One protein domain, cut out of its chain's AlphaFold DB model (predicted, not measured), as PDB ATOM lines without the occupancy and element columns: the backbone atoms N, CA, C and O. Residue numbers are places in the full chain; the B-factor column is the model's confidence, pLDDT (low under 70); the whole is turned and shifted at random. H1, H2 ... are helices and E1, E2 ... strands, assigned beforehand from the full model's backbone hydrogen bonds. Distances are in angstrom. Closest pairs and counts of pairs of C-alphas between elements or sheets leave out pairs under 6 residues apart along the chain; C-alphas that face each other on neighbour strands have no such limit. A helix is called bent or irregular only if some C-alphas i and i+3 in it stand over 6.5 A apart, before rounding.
ATOM      1  N   LEU A   9      41.919 -13.067  39.589       83.25
ATOM      2  CA  LEU A   9      41.250 -14.299  40.022       83.25
ATOM      3  C   LEU A   9      39.857 -14.020  40.610       83.25
ATOM      4  O   LEU A   9      38.875 -14.625  40.184       83.25
ATOM      5  N   GLY A  10      39.745 -13.050  41.527       82.75
ATOM      6  CA  GLY A  10      38.463 -12.650  42.122       82.75
ATOM      7  C   GLY A  10      37.446 -12.187  41.073       82.75
ATOM      8  O   GLY A  10      36.286 -12.602  41.086       82.75
ATOM      9  N   ARG A  11      37.902 -11.396  40.091       83.69
ATOM     10  CA  ARG A  11      37.063 -10.926  38.976       83.69
ATOM     11  C   ARG A  11      36.622 -12.046  38.029       83.69
ATOM     12  O   ARG A  11      35.490 -11.985  37.550       83.69
ATOM     13  N   ARG A  12      37.474 -13.046  37.762       88.50
ATOM     14  CA  ARG A  12      37.114 -14.246  36.975       88.50
ATOM     15  C   ARG A  12      35.980 -15.016  37.658       88.50
ATOM     16  O   ARG A  12      34.930 -15.217  37.051       88.50
ATOM     17  N   MET A  13      36.135 -15.316  38.949       91.25
ATOM     18  CA  MET A  13      35.140 -16.081  39.709       91.25
ATOM     19  C   MET A  13      33.792 -15.354  39.833       91.25
ATOM     20  O   MET A  13      32.745 -15.954  39.596       91.25
ATOM     21  N   LEU A  14      33.791 -14.046  40.118       87.12
ATOM     22  CA  LEU A  14      32.554 -13.254  40.237       87.12
ATOM     23  C   LEU A  14      31.754 -13.157  38.928       87.12
ATOM     24  O   LEU A  14      30.529 -13.005  38.962       87.12
ATOM     25  N   ARG A  15      32.433 -13.226  37.774       87.12
ATOM     26  CA  ARG A  15      31.783 -13.263  36.455       87.12
ATOM     27  C   ARG A  15      31.186 -14.632  36.141       87.12
ATOM     28  O   ARG A  15      30.149 -14.684  35.490       87.12
ATOM     29  N   ALA A  16      31.833 -15.707  36.588       88.31
ATOM     30  CA  ALA A  16      31.446 -17.081  36.282       88.31
ATOM     31  C   ALA A  16      30.376 -17.660  37.225       88.31
ATOM     32  O   ALA A  16      29.707 -18.633  36.878       88.31
ATOM     33  N   VAL A  17      30.202 -17.072  38.413       88.62
ATOM     34  CA  VAL A  17      29.171 -17.470  39.378       88.62
ATOM     35  C   VAL A  17      27.880 -16.656  39.159       88.62
ATOM     36  O   VAL A  17      27.952 -15.430  39.004       88.62
ATOM     37  N   PRO A  18      26.689 -17.297  39.149       88.31
ATOM     38  CA  PRO A  18      25.405 -16.604  39.025       88.31
ATOM     39  C   PRO A  18      25.222 -15.513  40.082       88.31
ATOM     40  O   PRO A  18      25.666 -15.663  41.218       88.31
ATOM     41  N   GLU A  19      24.509 -14.436  39.742       83.50
ATOM     42  CA  GLU A  19      24.346 -13.266  40.621       83.50
ATOM     43  C   GLU A  19      23.793 -13.624  42.011       83.50
ATOM     44  O   GLU A  19      24.319 -13.153  43.015       83.50
ATOM     45  N   ALA A  20      22.847 -14.566  42.079       85.50
ATOM     46  CA  ALA A  20      22.271 -15.083  43.325       85.50
ATOM     47  C   ALA A  20      23.266 -15.832  44.242       85.50
ATOM     48  O   ALA A  20      22.956 -16.092  45.400       85.50
ATOM     49  N   GLN A  21      24.441 -16.213  43.735       85.00
ATOM     50  CA  GLN A  21      25.481 -16.935  44.476       85.00
ATOM     51  C   GLN A  21      26.724 -16.071  44.744       85.00
ATOM     52  O   GLN A  21      27.660 -16.542  45.388       85.00
ATOM     53  N   ARG A  22      26.750 -14.809  44.288       87.00
ATOM     54  CA  ARG A  22      27.918 -13.925  44.451       87.00
ATOM     55  C   ARG A  22      28.204 -13.591  45.910       87.00
ATOM     56  O   ARG A  22      29.356 -13.687  46.310       87.00
ATOM     57  N   ASP A  23      27.189 -13.285  46.716       84.25
ATOM     58  CA  ASP A  23      27.384 -12.988  48.147       84.25
ATOM     59  C   ASP A  23      27.949 -14.190  48.910       84.25
ATOM     60  O   ASP A  23      28.828 -14.047  49.759       84.25
ATOM     61  N   ARG A  24      27.506 -15.396  48.540       85.38
ATOM     62  CA  ARG A  24      28.040 -16.647  49.079       85.38
ATOM     63  C   ARG A  24      29.489 -16.874  48.655       85.38
ATOM     64  O   ARG A  24      30.309 -17.201  49.500       85.38
ATOM     65  N   LEU A  25      29.810 -16.657  47.379       87.06
ATOM     66  CA  LEU A  25      31.185 -16.744  46.886       87.06
ATOM     67  C   LEU A  25      32.101 -15.759  47.624       87.06
ATOM     68  O   LEU A  25      33.220 -16.114  47.981       87.06
ATOM     69  N   LEU A  26      31.633 -14.531  47.862       83.19
ATOM     70  CA  LEU A  26      32.385 -13.513  48.596       83.19
ATOM     71  C   LEU A  26      32.704 -13.972  50.022       83.19
ATOM     72  O   LEU A  26      33.831 -13.788  50.482       83.19
ATOM     73  N   GLU A  27      31.739 -14.588  50.699       84.88
ATOM     74  CA  GLU A  27      31.932 -15.130  52.041       84.88
ATOM     75  C   GLU A  27      32.853 -16.361  52.037       84.88
ATOM     76  O   GLU A  27      33.825 -16.399  52.790       84.88
ATOM     77  N   ASP A  28      32.645 -17.310  51.122       88.56
ATOM     78  CA  ASP A  28      33.485 -18.507  50.986       88.56
ATOM     79  C   ASP A  28      34.948 -18.127  50.662       88.56
ATOM     80  O   ASP A  28      35.888 -18.707  51.209       88.56
ATOM     81  N   CYS A  29      35.176 -17.095  49.836       85.19
ATOM     82  CA  CYS A  29      36.513 -16.569  49.546       85.19
ATOM     83  C   CYS A  29      37.184 -15.898  50.758       85.19
ATOM     84  O   CYS A  29      38.409 -15.974  50.879       85.19
ATOM     85  N   ARG A  30      36.420 -15.256  51.656       82.56
ATOM     86  CA  ARG A  30      36.946 -14.712  52.925       82.56
ATOM     87  C   ARG A  30      37.282 -15.819  53.918       82.56
ATOM     88  O   ARG A  30      38.272 -15.720  54.639       82.56
ATOM     89  N   GLN A  31      36.479 -16.879  53.939       84.31
ATOM     90  CA  GLN A  31      36.658 -18.022  54.834       84.31
ATOM     91  C   GLN A  31      37.739 -19.002  54.359       84.31
ATOM     92  O   GLN A  31      38.181 -19.852  55.138       84.31
ATOM     93  N   TYR A  32      38.205 -18.885  53.112       86.56
ATOM     94  CA  TYR A  32      39.212 -19.778  52.549       86.56
ATOM     95  C   TYR A  32      40.567 -19.662  53.256       86.56
ATOM     96  O   TYR A  32      41.290 -18.673  53.144       86.56
ATOM     97  N   LYS A  33      40.940 -20.733  53.969       82.19
ATOM     98  CA  LYS A  33      42.199 -20.840  54.729       82.19
ATOM     99  C   LYS A  33      43.380 -21.371  53.901       82.19
ATOM    100  O   LYS A  33      44.492 -21.453  54.418       82.19
ATOM    101  N   GLY A  34      43.154 -21.755  52.640       81.94
ATOM    102  CA  GLY A  34      44.192 -22.254  51.731       81.94
ATOM    103  C   GLY A  34      44.922 -21.152  50.949       81.94
ATOM    104  O   GLY A  34      44.684 -19.961  51.139       81.94
ATOM    105  N   LEU A  35      45.828 -21.547  50.047       82.69
ATOM    106  CA  LEU A  35      46.540 -20.606  49.170       82.69
ATOM    107  C   LEU A  35      45.669 -20.247  47.951       82.69
ATOM    108  O   LEU A  35      45.191 -21.167  47.293       82.69
ATOM    109  N   PRO A  36      45.496 -18.963  47.579       83.56
ATOM    110  CA  PRO A  36      44.674 -18.573  46.423       83.56
ATOM    111  C   PRO A  36      45.080 -19.245  45.099       83.56
ATOM    112  O   PRO A  36      44.228 -19.565  44.275       83.56
ATOM    113  N   THR A  37      46.371 -19.544  44.936       83.56
ATOM    114  CA  THR A  37      46.939 -20.276  43.789       83.56
ATOM    115  C   THR A  37      46.372 -21.688  43.618       83.56
ATOM    116  O   THR A  37      46.426 -22.245  42.528       83.56
ATOM    117  N   ILE A  38      45.822 -22.284  44.678       86.25
ATOM    118  CA  ILE A  38      45.173 -23.600  44.636       86.25
ATOM    119  C   ILE A  38      43.819 -23.508  43.942       86.25
ATOM    120  O   ILE A  38      43.482 -24.381  43.150       86.25
ATOM    121  N   ILE A  39      43.069 -22.436  44.204       88.44
ATOM    122  CA  ILE A  39      41.807 -22.184  43.511       88.44
ATOM    123  C   ILE A  39      42.105 -21.917  42.042       88.44
ATOM    124  O   ILE A  39      41.537 -22.584  41.192       88.44
ATOM    125  N   GLU A  40      43.052 -21.025  41.744       87.25
ATOM    126  CA  GLU A  40      43.452 -20.711  40.366       87.25
ATOM    127  C   GLU A  40      43.832 -21.967  39.568       87.25
ATOM    128  O   GLU A  40      43.321 -22.181  38.475       87.25
ATOM    129  N   GLN A  41      44.625 -22.868  40.155       85.12
ATOM    130  CA  GLN A  41      44.978 -24.130  39.502       85.12
ATOM    131  C   GLN A  41      43.803 -25.086  39.339       85.12
ATOM    132  O   GLN A  41      43.723 -25.763  38.317       85.12
ATOM    133  N   ALA A  42      42.882 -25.146  40.303       88.69
ATOM    134  CA  ALA A  42      41.666 -25.935  40.154       88.69
ATOM    135  C   ALA A  42      40.810 -25.413  38.987       88.69
ATOM    136  O   ALA A  42      40.343 -26.215  38.176       88.69
ATOM    137  N   LEU A  43      40.655 -24.088  38.867       91.69
ATOM    138  CA  LEU A  43      39.937 -23.443  37.762       91.69
ATOM    139  C   LEU A  43      40.610 -23.739  36.413       91.69
ATOM    140  O   LEU A  43      39.948 -24.155  35.464       91.69
ATOM    141  N   ASP A  44      41.934 -23.588  36.335       88.56
ATOM    142  CA  ASP A  44      42.688 -23.773  35.093       88.56
ATOM    143  C   ASP A  44      42.713 -25.246  34.640       88.56
ATOM    144  O   ASP A  44      42.580 -25.540  33.448       88.56
ATOM    145  N   ILE A  45      42.830 -26.192  35.581       86.06
ATOM    146  CA  ILE A  45      42.836 -27.633  35.286       86.06
ATOM    147  C   ILE A  45      41.474 -28.094  34.771       86.06
ATOM    148  O   ILE A  45      41.418 -28.798  33.762       86.06
ATOM    149  N   THR A  46      40.397 -27.655  35.423       88.31
ATOM    150  CA  THR A  46      39.016 -28.020  35.061       88.31
ATOM    151  C   THR A  46      38.431 -27.157  33.938       88.31
ATOM    152  O   THR A  46      37.348 -27.447  33.433       88.31
ATOM    153  N   GLY A  47      39.136 -26.098  33.525       86.94
ATOM    154  CA  GLY A  47      38.726 -25.207  32.439       86.94
ATOM    155  C   GLY A  47      37.486 -24.359  32.748       86.94
ATOM    156  O   GLY A  47      36.811 -23.921  31.818       86.94
ATOM    157  N   THR A  48      37.168 -24.130  34.024       90.75
ATOM    158  CA  THR A  48      36.014 -23.329  34.463       90.75
ATOM    159  C   THR A  48      36.451 -22.241  35.431       90.75
ATOM    160  O   THR A  48      37.194 -22.503  36.365       90.75
ATOM    161  N   ASP A  49      35.935 -21.024  35.252       91.81
ATOM    162  CA  ASP A  49      36.156 -19.906  36.177       91.81
ATOM    163  C   ASP A  49      35.222 -19.957  37.408       91.81
ATOM    164  O   ASP A  49      35.354 -19.144  38.321       91.81
ATOM    165  N   ASN A  50      34.276 -20.902  37.457       92.19
ATOM    166  CA  ASN A  50      33.400 -21.120  38.608       92.19
ATOM    167  C   ASN A  50      34.034 -22.143  39.580       92.19
ATOM    168  O   ASN A  50      34.152 -23.317  39.212       92.19
ATOM    169  N   PRO A  51      34.393 -21.745  40.818       91.06
ATOM    170  CA  PRO A  51      35.104 -22.613  41.760       91.06
ATOM    171  C   PRO A  51      34.266 -23.784  42.283       91.06
ATOM    172  O   PRO A  51      34.829 -24.830  42.596       91.06
ATOM    173  N   TYR A  52      32.936 -23.655  42.328       93.25
ATOM    174  CA  TYR A  52      32.052 -24.754  42.725       93.25
ATOM    175  C   TYR A  52      32.014 -25.845  41.651       93.25
ATOM    176  O   TYR A  52      32.141 -27.028  41.959       93.25
ATOM    177  N   LEU A  53      31.923 -25.441  40.378       89.94
ATOM    178  CA  LEU A  53      32.009 -26.373  39.248       89.94
ATOM    179  C   LEU A  53      33.403 -27.001  39.145       89.94
ATOM    180  O   LEU A  53      33.517 -28.189  38.861       89.94
ATOM    181  N   ALA A  54      34.460 -26.236  39.428       90.81
ATOM    182  CA  ALA A  54      35.816 -26.775  39.472       90.81
ATOM    183  C   ALA A  54      35.954 -27.869  40.543       90.81
ATOM    184  O   ALA A  54      36.508 -28.931  40.277       90.81
ATOM    185  N   ALA A  55      35.412 -27.658  41.744       90.25
ATOM    186  CA  ALA A  55      35.435 -28.676  42.792       90.25
ATOM    187  C   ALA A  55      34.602 -29.920  42.434       90.25
ATOM    188  O   ALA A  55      35.022 -31.042  42.717       90.25
ATOM    189  N   GLU A  56      33.456 -29.751  41.778       88.62
ATOM    190  CA  GLU A  56      32.626 -30.870  41.317       88.62
ATOM    191  C   GLU A  56      33.313 -31.699  40.217       88.62
ATOM    192  O   GLU A  56      33.188 -32.926  40.184       88.62
ATOM    193  N   ASN A  57      34.086 -31.042  39.351       90.19
ATOM    194  CA  ASN A  57      34.797 -31.686  38.249       90.19
ATOM    195  C   ASN A  57      36.098 -32.380  38.676       90.19
ATOM    196  O   ASN A  57      36.637 -33.176  37.911       90.19
ATOM    197  N   LEU A  58      36.603 -32.143  39.888       88.62
ATOM    198  CA  LEU A  58      37.797 -32.822  40.390       88.62
ATOM    199  C   LEU A  58      37.459 -34.191  40.998       88.62
ATOM    200  O   LEU A  58      36.791 -34.301  42.028       88.62
ATOM    201  N   ILE A  59      38.004 -35.251  40.398       84.19
ATOM    202  CA  ILE A  59      37.870 -36.638  40.860       84.19
ATOM    203  C   ILE A  59      39.169 -37.086  41.523       84.19
ATOM    204  O   ILE A  59      40.251 -36.930  40.957       84.19
ATOM    205  N   LEU A  60      39.087 -37.689  42.711       79.69
ATOM    206  CA  LEU A  60      40.262 -38.257  43.368       79.69
ATOM    207  C   LEU A  60      40.761 -39.488  42.596       79.69
ATOM    208  O   LEU A  60      40.111 -40.529  42.590       79.69
ATOM    209  N   LYS A  61      41.940 -39.377  41.977       79.88
ATOM    210  CA  LYS A  61      42.596 -40.468  41.246       79.88
ATOM    211  C   LYS A  61      43.381 -41.379  42.179       79.88
ATOM    212  O   LYS A  61      43.328 -42.598  42.055       79.88
ATOM    213  N   ARG A  62      44.169 -40.793  43.084       75.62
ATOM    214  CA  ARG A  62      45.051 -41.554  43.977       75.62
ATOM    215  C   ARG A  62      45.305 -40.805  45.275       75.62
ATOM    216  O   ARG A  62      45.544 -39.603  45.260       75.62
ATOM    217  N   HIS A  63      45.321 -41.536  46.381       73.62
ATOM    218  CA  HIS A  63      45.803 -41.049  47.670       73.62
ATOM    219  C   HIS A  63      47.191 -41.643  47.934       73.62
ATOM    220  O   HIS A  63      47.374 -42.859  47.884       73.62
ATOM    221  N   LEU A  64      48.180 -40.781  48.158       64.81
ATOM    222  CA  LEU A  64      49.575 -41.135  48.394       64.81
ATOM    223  C   LEU A  64      49.946 -40.733  49.821       64.81
ATOM    224  O   LEU A  64      50.004 -39.547  50.145       64.81
ATOM    225  N   VAL A  65      50.192 -41.729  50.669       63.44
ATOM    226  CA  VAL A  65      50.612 -41.545  52.063       63.44
ATOM    227  C   VAL A  65      52.067 -41.965  52.183       63.44
ATOM    228  O   VAL A  65      52.407 -43.105  51.871       63.44
ATOM    229  N   ARG A  66      52.928 -41.062  52.654       51.41
ATOM    230  CA  ARG A  66      54.311 -41.403  52.984       51.41
ATOM    231  C   ARG A  66      54.310 -42.110  54.340       51.41
ATOM    232  O   ARG A  66      53.994 -41.496  55.357       51.41
ATOM    233  N   GLN A  67      54.615 -43.406  54.354       49.31
ATOM    234  CA  GLN A  67      54.854 -44.142  55.598       49.31
ATOM    235  C   GLN A  67      56.171 -43.653  56.227       49.31
ATOM    236  O   GLN A  67      57.108 -43.284  55.525       49.31
ATOM    237  N   ASN A  68      56.201 -43.575  57.555       42.97
ATOM    238  CA  ASN A  68      57.105 -42.768  58.392       42.97
ATOM    239  C   ASN A  68      58.611 -43.137  58.380       42.97
ATOM    240  O   ASN A  68      59.311 -42.826  59.341       42.97
ATOM    241  N   ARG A  69      59.139 -43.784  57.339       40.72
ATOM    242  CA  ARG A  69      60.482 -44.386  57.373       40.72
ATOM    243  C   ARG A  69      61.661 -43.508  56.970       40.72
ATOM    244  O   ARG A  69      62.776 -43.823  57.352       40.72
ATOM    245  N   ASP A  70      61.437 -42.351  56.355       37.50
ATOM    246  CA  ASP A  70      62.535 -41.438  56.019       37.50
ATOM    247  C   ASP A  70      62.513 -40.184  56.895       37.50
ATOM    248  O   ASP A  70      61.901 -39.165  56.557       37.50
ATOM    249  N   ARG A  71      63.246 -40.207  58.012       41.28
ATOM    250  CA  ARG A  71      63.668 -38.973  58.691       41.28
ATOM    251  C   ARG A  71      64.857 -38.346  57.955       41.28
ATOM    252  O   ARG A  71      65.950 -38.239  58.494       41.28
ATOM    253  N   VAL A  72      64.616 -37.832  56.750       39.88
ATOM    254  CA  VAL A  72      65.442 -36.769  56.157       39.88
ATOM    255  C   VAL A  72      64.517 -35.615  55.773       39.88
ATOM    256  O   VAL A  72      63.459 -35.811  55.183       39.88
ATOM    257  N   LYS A  73      64.891 -34.401  56.194       44.31
ATOM    258  CA  LYS A  73      64.121 -33.141  56.159       44.31
ATOM    259  C   LYS A  73      63.845 -32.588  54.746       44.31
ATOM    260  O   LYS A  73      64.076 -31.409  54.487       44.31
ATOM    261  N   THR A  74      63.304 -33.382  53.838       41.66
ATOM    262  CA  THR A  74      62.828 -32.910  52.534       41.66
ATOM    263  C   THR A  74      61.384 -33.366  52.342       41.66
ATOM    264  O   THR A  74      61.081 -34.560  52.315       41.66
ATOM    265  N   GLY A  75      60.455 -32.402  52.277       50.72
ATOM    266  CA  GLY A  75      59.064 -32.671  51.894       50.72
ATOM    267  C   GLY A  75      58.996 -33.358  50.524       50.72
ATOM    268  O   GLY A  75      59.981 -33.352  49.788       50.72
ATOM    269  N   MET A  76      57.836 -33.897  50.143       50.75
ATOM    270  CA  MET A  76      57.537 -34.436  48.801       50.75
ATOM    271  C   MET A  76      57.602 -33.368  47.675       50.75
ATOM    272  O   MET A  76      56.969 -33.506  46.636       50.75
ATOM    273  N   GLY A  77      58.355 -32.283  47.872       55.34
ATOM    274  CA  GLY A  77      58.418 -31.112  47.008       55.34
ATOM    275  C   GLY A  77      57.389 -30.038  47.366       55.34
ATOM    276  O   GLY A  77      56.633 -30.136  48.338       55.34
ATOM    277  N   ARG A  78      57.385 -28.965  46.573       59.12
ATOM    278  CA  ARG A  78      56.277 -28.008  46.514       59.12
ATOM    279  C   ARG A  78      55.465 -28.317  45.262       59.12
ATOM    280  O   ARG A  78      56.055 -28.521  44.204       59.12
ATOM    281  N   ALA A  79      54.140 -28.350  45.376       59.72
ATOM    282  CA  ALA A  79      53.270 -28.388  44.203       59.72
ATOM    283  C   ALA A  79      53.478 -27.118  43.357       59.72
ATOM    284  O   ALA A  79      53.972 -26.107  43.866       59.72
ATOM    285  N   ALA A  80      53.053 -27.133  42.090       59.94
ATOM    286  CA  ALA A  80      53.092 -25.945  41.232       59.94
ATOM    287  C   ALA A  80      52.349 -24.745  41.858       59.94
ATOM    288  O   ALA A  80      52.647 -23.600  41.538       59.94
ATOM    289  N   SER A  81      51.391 -24.981  42.765       57.22
ATOM    290  CA  SER A  81      50.676 -23.955  43.550       57.22
ATOM    291  C   SER A  81      51.531 -23.278  44.628       57.22
ATOM    292  O   SER A  81      51.074 -22.331  45.267       57.22
ATOM    293  N   GLY A  82      52.747 -23.767  44.881       56.47
ATOM    294  CA  GLY A  82      53.625 -23.323  45.964       56.47
ATOM    295  C   GLY A  82      53.380 -24.023  47.308       56.47
ATOM    296  O   GLY A  82      54.152 -23.813  48.246       56.47
ATOM    297  N   GLN A  83      52.359 -24.884  47.414       67.44
ATOM    298  CA  GLN A  83      52.049 -25.637  48.633       67.44
ATOM    299  C   GLN A  83      53.125 -26.692  48.934       67.44
ATOM    300  O   GLN A  83      53.515 -27.456  48.054       67.44
ATOM    301  N   ALA A  84      53.564 -26.790  50.193       60.78
ATOM    302  CA  ALA A  84      54.426 -27.883  50.643       60.78
ATOM    303  C   ALA A  84      53.654 -29.214  50.699       60.78
ATOM    304  O   ALA A  84      52.646 -29.328  51.399       60.78
ATOM    305  N   LEU A  85      54.152 -30.229  49.993       63.25
ATOM    306  CA  LEU A  85      53.617 -31.587  50.015       63.25
ATOM    307  C   LEU A  85      54.375 -32.360  51.102       63.25
ATOM    308  O   LEU A  85      55.562 -32.628  50.956       63.25
ATOM    309  N   THR A  86      53.752 -32.641  52.247       62.66
ATOM    310  CA  THR A  86      54.466 -33.192  53.414       62.66
ATOM    311  C   THR A  86      54.319 -34.710  53.529       62.66
ATOM    312  O   THR A  86      55.196 -35.438  53.076       62.66
ATOM    313  N   GLN A  87      53.229 -35.192  54.132       61.09
ATOM    314  CA  GLN A  87      53.032 -36.604  54.507       61.09
ATOM    315  C   GLN A  87      51.916 -37.301  53.716       61.09
ATOM    316  O   GLN A  87      51.956 -38.516  53.540       61.09
ATOM    317  N   GLN A  88      50.935 -36.543  53.226       65.44
ATOM    318  CA  GLN A  88      49.799 -37.051  52.461       65.44
ATOM    319  C   GLN A  88      49.539 -36.143  51.262       65.44
ATOM    320  O   GLN A  88      49.421 -34.922  51.417       65.44
ATOM    321  N   MET A  89      49.446 -36.747  50.081       77.69
ATOM    322  CA  MET A  89      49.106 -36.085  48.829       77.69
ATOM    323  C   MET A  89      47.909 -36.783  48.186       77.69
ATOM    324  O   MET A  89      47.874 -38.004  48.047       77.69
ATOM    325  N   TYR A  90      46.941 -35.992  47.761       79.06
ATOM    326  CA  TYR A  90      45.782 -36.407  46.994       79.06
ATOM    327  C   TYR A  90      45.988 -35.951  45.556       79.06
ATOM    328  O   TYR A  90      46.140 -34.763  45.289       79.06
ATOM    329  N   LEU A  91      46.036 -36.899  44.629       81.50
ATOM    330  CA  LEU A  91      46.108 -36.612  43.207       81.50
ATOM    331  C   LEU A  91      44.685 -36.583  42.660       81.50
ATOM    332  O   LEU A  91      44.054 -37.633  42.537       81.50
ATOM    333  N   PHE A  92      44.188 -35.395  42.347       84.75
ATOM    334  CA  PHE A  92      42.917 -35.216  41.659       84.75
ATOM    335  C   PHE A  92      43.132 -35.218  40.144       84.75
ATOM    336  O   PHE A  92      44.240 -34.981  39.666       84.75
ATOM    337  N   GLN A  93      42.094 -35.523  39.383       89.06
ATOM    338  CA  GLN A  93      42.069 -35.412  37.928       89.06
ATOM    339  C   GLN A  93      40.777 -34.725  37.503       89.06
ATOM    340  O   GLN A  93      39.769 -34.842  38.204       89.06
ATOM    341  N   ASP A  94      40.805 -34.021  36.377       88.88
ATOM    342  CA  ASP A  94      39.580 -33.470  35.809       88.88
ATOM    343  C   ASP A  94      38.668 -34.598  35.295       88.88
ATOM    344  O   ASP A  94      39.121 -35.595  34.726       88.88
ATOM    345  N   LYS A  95      37.363 -34.450  35.521       86.62
ATOM    346  CA  LYS A  95      36.331 -35.406  35.113       86.62
ATOM    347  C   LYS A  95      36.199 -35.504  33.595       86.62
ATOM    348  O   LYS A  95      35.815 -36.563  33.099       86.62
ATOM    349  N   HIS A  96      36.479 -34.421  32.874       85.62
ATOM    350  CA  HIS A  96      36.313 -34.342  31.426       85.62
ATOM    351  C   HIS A  96      37.620 -34.608  30.667       85.62
ATOM    352  O   HIS A  96      37.573 -35.153  29.565       85.62
ATOM    353  N   ASP A  97      38.774 -34.308  31.269       83.50
ATOM    354  CA  ASP A  97      40.107 -34.593  30.735       83.50
ATOM    355  C   ASP A  97      41.006 -35.310  31.776       83.50
ATOM    356  O   ASP A  97      41.765 -34.667  32.511       83.50
ATOM    357  N   PRO A  98      40.995 -36.661  31.816       82.25
ATOM    358  CA  PRO A  98      41.776 -37.458  32.772       82.25
ATOM    359  C   PRO A  98      43.303 -37.311  32.647       82.25
ATOM    360  O   PRO A  98      44.042 -37.820  33.500       82.25
ATOM    361  N   SER A  99      43.794 -36.668  31.577       79.00
ATOM    362  CA  SER A  99      45.219 -36.378  31.394       79.00
ATOM    363  C   SER A  99      45.695 -35.229  32.289       79.00
ATOM    364  O   SER A  99      46.874 -35.170  32.650       79.00
ATOM    365  N   ARG A 100      44.778 -34.354  32.721       80.69
ATOM    366  CA  ARG A 100      45.073 -33.231  33.610       80.69
ATOM    367  C   ARG A 100      44.958 -33.682  35.053       80.69
ATOM    368  O   ARG A 100      43.891 -34.074  35.520       80.69
ATOM    369  N   THR A 101      46.076 -33.626  35.768       82.56
ATOM    370  CA  THR A 101      46.145 -34.053  37.168       82.56
ATOM    371  C   THR A 101      46.547 -32.899  38.073       82.56
ATOM    372  O   THR A 101      47.329 -32.031  37.694       82.56
ATOM    373  N   PHE A 102      45.998 -32.903  39.283       83.44
ATOM    374  CA  PHE A 102      46.124 -31.842  40.262       83.44
ATOM    375  C   PHE A 102      46.531 -32.414  41.626       83.44
ATOM    376  O   PHE A 102      45.688 -32.953  42.350       83.44
ATOM    377  N   PRO A 103      47.824 -32.365  41.988       81.31
ATOM    378  CA  PRO A 103      48.283 -32.836  43.286       81.31
ATOM    379  C   PRO A 103      48.009 -31.796  44.380       81.31
ATOM    380  O   PRO A 103      48.480 -30.662  44.309       81.31
ATOM    381  N   LEU A 104      47.309 -32.209  45.435       80.38
ATOM    382  CA  LEU A 104      47.023 -31.401  46.619       80.38
ATOM    383  C   LEU A 104      47.506 -32.089  47.890       80.38
ATOM    384  O   LEU A 104      47.260 -33.272  48.105       80.38
ATOM    385  N   GLY A 105      48.149 -31.342  48.785       76.81
ATOM    386  CA  GLY A 105      48.400 -31.843  50.137       76.81
ATOM    387  C   GLY A 105      47.111 -31.869  50.964       76.81
ATOM    388  O   GLY A 105      46.225 -31.037  50.751       76.81
ATOM    389  N   ALA A 106      47.029 -32.780  51.938       77.00
ATOM    390  CA  ALA A 106      45.819 -33.013  52.739       77.00
ATOM    391  C   ALA A 106      45.127 -31.750  53.295       77.00
ATOM    392  O   ALA A 106      43.922 -31.617  53.084       77.00
ATOM    393  N   PRO A 107      45.837 -30.786  53.923       78.19
ATOM    394  CA  PRO A 107      45.183 -29.599  54.479       78.19
ATOM    395  C   PRO A 107      44.533 -28.716  53.408       78.19
ATOM    396  O   PRO A 107      43.485 -28.123  53.631       78.19
ATOM    397  N   SER A 108      45.131 -28.642  52.219       82.38
ATOM    398  CA  SER A 108      44.601 -27.805  51.141       82.38
ATOM    399  C   SER A 108      43.470 -28.460  50.373       82.38
ATOM    400  O   SER A 108      42.559 -27.750  49.962       82.38
ATOM    401  N   ALA A 109      43.497 -29.787  50.218       81.19
ATOM    402  CA  ALA A 109      42.337 -30.522  49.729       81.19
ATOM    403  C   ALA A 109      41.144 -30.290  50.669       81.19
ATOM    404  O   ALA A 109      40.075 -29.899  50.210       81.19
ATOM    405  N   LEU A 110      41.360 -30.416  51.982       81.81
ATOM    406  CA  LEU A 110      40.329 -30.180  52.990       81.81
ATOM    407  C   LEU A 110      39.729 -28.771  52.873       81.81
ATOM    408  O   LEU A 110      38.537 -28.648  52.621       81.81
ATOM    409  N   HIS A 111      40.549 -27.717  52.935       85.62
ATOM    410  CA  HIS A 111      40.058 -26.337  52.838       85.62
ATOM    411  C   HIS A 111      39.365 -26.012  51.509       85.62
ATOM    412  O   HIS A 111      38.462 -25.180  51.475       85.62
ATOM    413  N   PHE A 112      39.795 -26.629  50.405       87.94
ATOM    414  CA  PHE A 112      39.176 -26.414  49.101       87.94
ATOM    415  C   PHE A 112      37.797 -27.078  49.009       87.94
ATOM    416  O   PHE A 112      36.826 -26.413  48.649       87.94
ATOM    417  N   PHE A 113      37.681 -28.353  49.391       88.00
ATOM    418  CA  PHE A 113      36.417 -29.091  49.297       88.00
ATOM    419  C   PHE A 113      35.419 -28.746  50.411       88.00
ATOM    420  O   PHE A 113      34.217 -28.817  50.167       88.00
ATOM    421  N   GLU A 114      35.877 -28.307  51.585       84.94
ATOM    422  CA  GLU A 114      35.017 -27.792  52.663       84.94
ATOM    423  C   GLU A 114      34.195 -26.578  52.193       84.94
ATOM    424  O   GLU A 114      32.994 -26.477  52.453       84.94
ATOM    425  N   LEU A 115      34.807 -25.679  51.417       87.88
ATOM    426  CA  LEU A 115      34.162 -24.440  50.973       87.88
ATOM    427  C   LEU A 115      33.506 -24.567  49.598       87.88
ATOM    428  O   LEU A 115      32.326 -24.238  49.459       87.88
ATOM    429  N   PHE A 116      34.204 -25.123  48.608       90.88
ATOM    430  CA  PHE A 116      33.715 -25.167  47.225       90.88
ATOM    431  C   PHE A 116      33.134 -26.521  46.804       90.88
ATOM    432  O   PHE A 116      32.495 -26.598  45.760       90.88
ATOM    433  N   GLY A 117      33.309 -27.581  47.601       86.50
ATOM    434  CA  GLY A 117      32.820 -28.918  47.262       86.50
ATOM    435  C   GLY A 117      31.294 -29.026  47.203       86.50
ATOM    436  O   GLY A 117      30.553 -28.265  47.831       86.50
ATOM    437  N   SER A 118      30.814 -30.030  46.473       84.12
ATOM    438  CA  SER A 118      29.415 -30.467  46.514       84.12
ATOM    439  C   SER A 118      29.001 -30.899  47.933       84.12
ATOM    440  O   SER A 118      29.864 -31.245  48.740       84.12
ATOM    441  N   PRO A 119      27.695 -30.954  48.267       77.25
ATOM    442  CA  PRO A 119      27.234 -31.426  49.577       77.25
ATOM    443  C   PRO A 119      27.813 -32.792  49.975       77.25
ATOM    444  O   PRO A 119      28.181 -32.992  51.127       77.25
ATOM    445  N   LEU A 120      27.968 -33.704  49.007       71.00
ATOM    446  CA  LEU A 120      28.610 -35.007  49.202       71.00
ATOM    447  C   LEU A 120      30.106 -34.870  49.520       71.00
ATOM    448  O   LEU A 120      30.598 -35.508  50.446       71.00
ATOM    449  N   GLN A 121      30.835 -34.020  48.792       77.50
ATOM    450  CA  GLN A 121      32.258 -33.770  49.054       77.50
ATOM    451  C   GLN A 121      32.474 -33.074  50.408       77.50
ATOM    452  O   GLN A 121      33.401 -33.437  51.126       77.50
ATOM    453  N   LYS A 122      31.591 -32.147  50.802       76.12
ATOM    454  CA  LYS A 122      31.611 -31.497  52.122       76.12
ATOM    455  C   LYS A 122      31.320 -32.485  53.253       76.12
ATOM    456  O   LYS A 122      32.063 -32.519  54.226       76.12
ATOM    457  N   GLN A 123      30.332 -33.369  53.088       63.88
ATOM    458  CA  GLN A 123      30.015 -34.422  54.066       63.88
ATOM    459  C   GLN A 123      31.178 -35.394  54.305       63.88
ATOM    460  O   GLN A 123      31.375 -35.862  55.426       63.88
ATOM    461  N   VAL A 124      31.964 -35.694  53.268       62.00
ATOM    462  CA  VAL A 124      33.176 -36.523  53.387       62.00
ATOM    463  C   VAL A 124      34.282 -35.795  54.167       62.00
ATOM    464  O   VAL A 124      35.085 -36.447  54.834       62.00
ATOM    465  N   VAL A 125      34.304 -34.459  54.129       58.28
ATOM    466  CA  VAL A 125      35.284 -33.603  54.814       58.28
ATOM    467  C   VAL A 125      34.886 -33.283  56.270       58.28
ATOM    468  O   VAL A 125      35.760 -33.233  57.132       58.28
ATOM    469  N   GLU A 126      33.591 -33.140  56.576       53.38
ATOM    470  CA  GLU A 126      33.057 -32.683  57.879       53.38
ATOM    471  C   GLU A 126      32.942 -33.763  58.984       53.38
ATOM    472  O   GLU A 126      32.567 -33.457  60.112       53.38
ATOM    473  N   GLY A 127      33.304 -35.023  58.723       50.72
ATOM    474  CA  GLY A 127      33.745 -35.948  59.780       50.72
ATOM    475  C   GLY A 127      32.792 -36.249  60.955       50.72
ATOM    476  O   GLY A 127      33.278 -36.370  62.074       50.72
ATOM    477  N   ASN A 128      31.487 -36.462  60.727       39.56
ATOM    478  CA  ASN A 128      30.549 -36.945  61.769       39.56
ATOM    479  C   ASN A 128      29.927 -38.338  61.523       39.56
ATOM    480  O   ASN A 128      29.076 -38.779  62.290       39.56
TER     481      ASN A 128
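This is residues 9 to 128 of the 850 residues of an uncharacterized protein of Candidatus Woesearchaeota archaeon (UniProt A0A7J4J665). A small twisted sheet, E1 E2 E3, has helices H3 and H5 packed on it, H4 touching both and H6 folded back on H5. H1 and H2 lie at one end of the longest axis, and the loop of residues 66 to 87 swings out at the other. The 120 printed residues have six named helices and three named strands, H1 H2 H3 H4 E1 E2 E3 H5 H6, class mixed; the sheet is antiparallel. The whole is compact, with a radius of gyration of the C-alphas of 14.7 A, and spans 50 by 33 by 24 A.

H1, residues 9 to 16, begins at C-alpha 9 (41.250, -14.299, 40.022). H2 is residues 19 to 31, 19.4 A; H3 36 to 46, 15.8 A; H4 51 to 57. E1, residues 58 to 65, 19.4 A, bends by 59 degrees at residue 61. E2 is residues 88 to 94, 19.9 A; E3 101 to 105; H5 106 to 116, 15.4 A. H6, residues 119 to 125, ends at C-alpha 125 (35.284, -33.603, 54.814).

H1 is close to but not clearly touching H2, C-alphas 14 and 22 being closest at 6.3 A. H2 is irregular, C-alphas 20 and 23 being 7.3 A apart. H3 touches H4, closest C-alphas 43 and 54, 5.6 A. E1, E2 and E3 form a meander, each strand the antiparallel neighbour of the one before: N 61 and O 91 are 2.8 A apart, N 92 and O 102 2.9 A. H5, the hub, touches H4, closest C-alphas 52 and 116, 4.8 A, and only just touches H3, with 3 pairs of C-alphas within 8 A; H5 and H2 only just touch, and only at their ends, with residues 28 to 31 of H2 alone and 3 pairs of C-alphas within 8 A; H5 also touches H6, with which it forms a helical hairpin, closest C-alphas 114 and 122, 5.1 A. Every O i to N i+4 pair is within hydrogen-bond range in H1, H3, H4 and H6, against 7 of 9 in H2 and 6 of 7 in H5.

C-alphas 19 and 69 are farthest apart, 50.5 A. The printed part has no cut; the link E1 to E2 is long. The pLDDT is under 70 in residues 64 to 88 and 123 to 128.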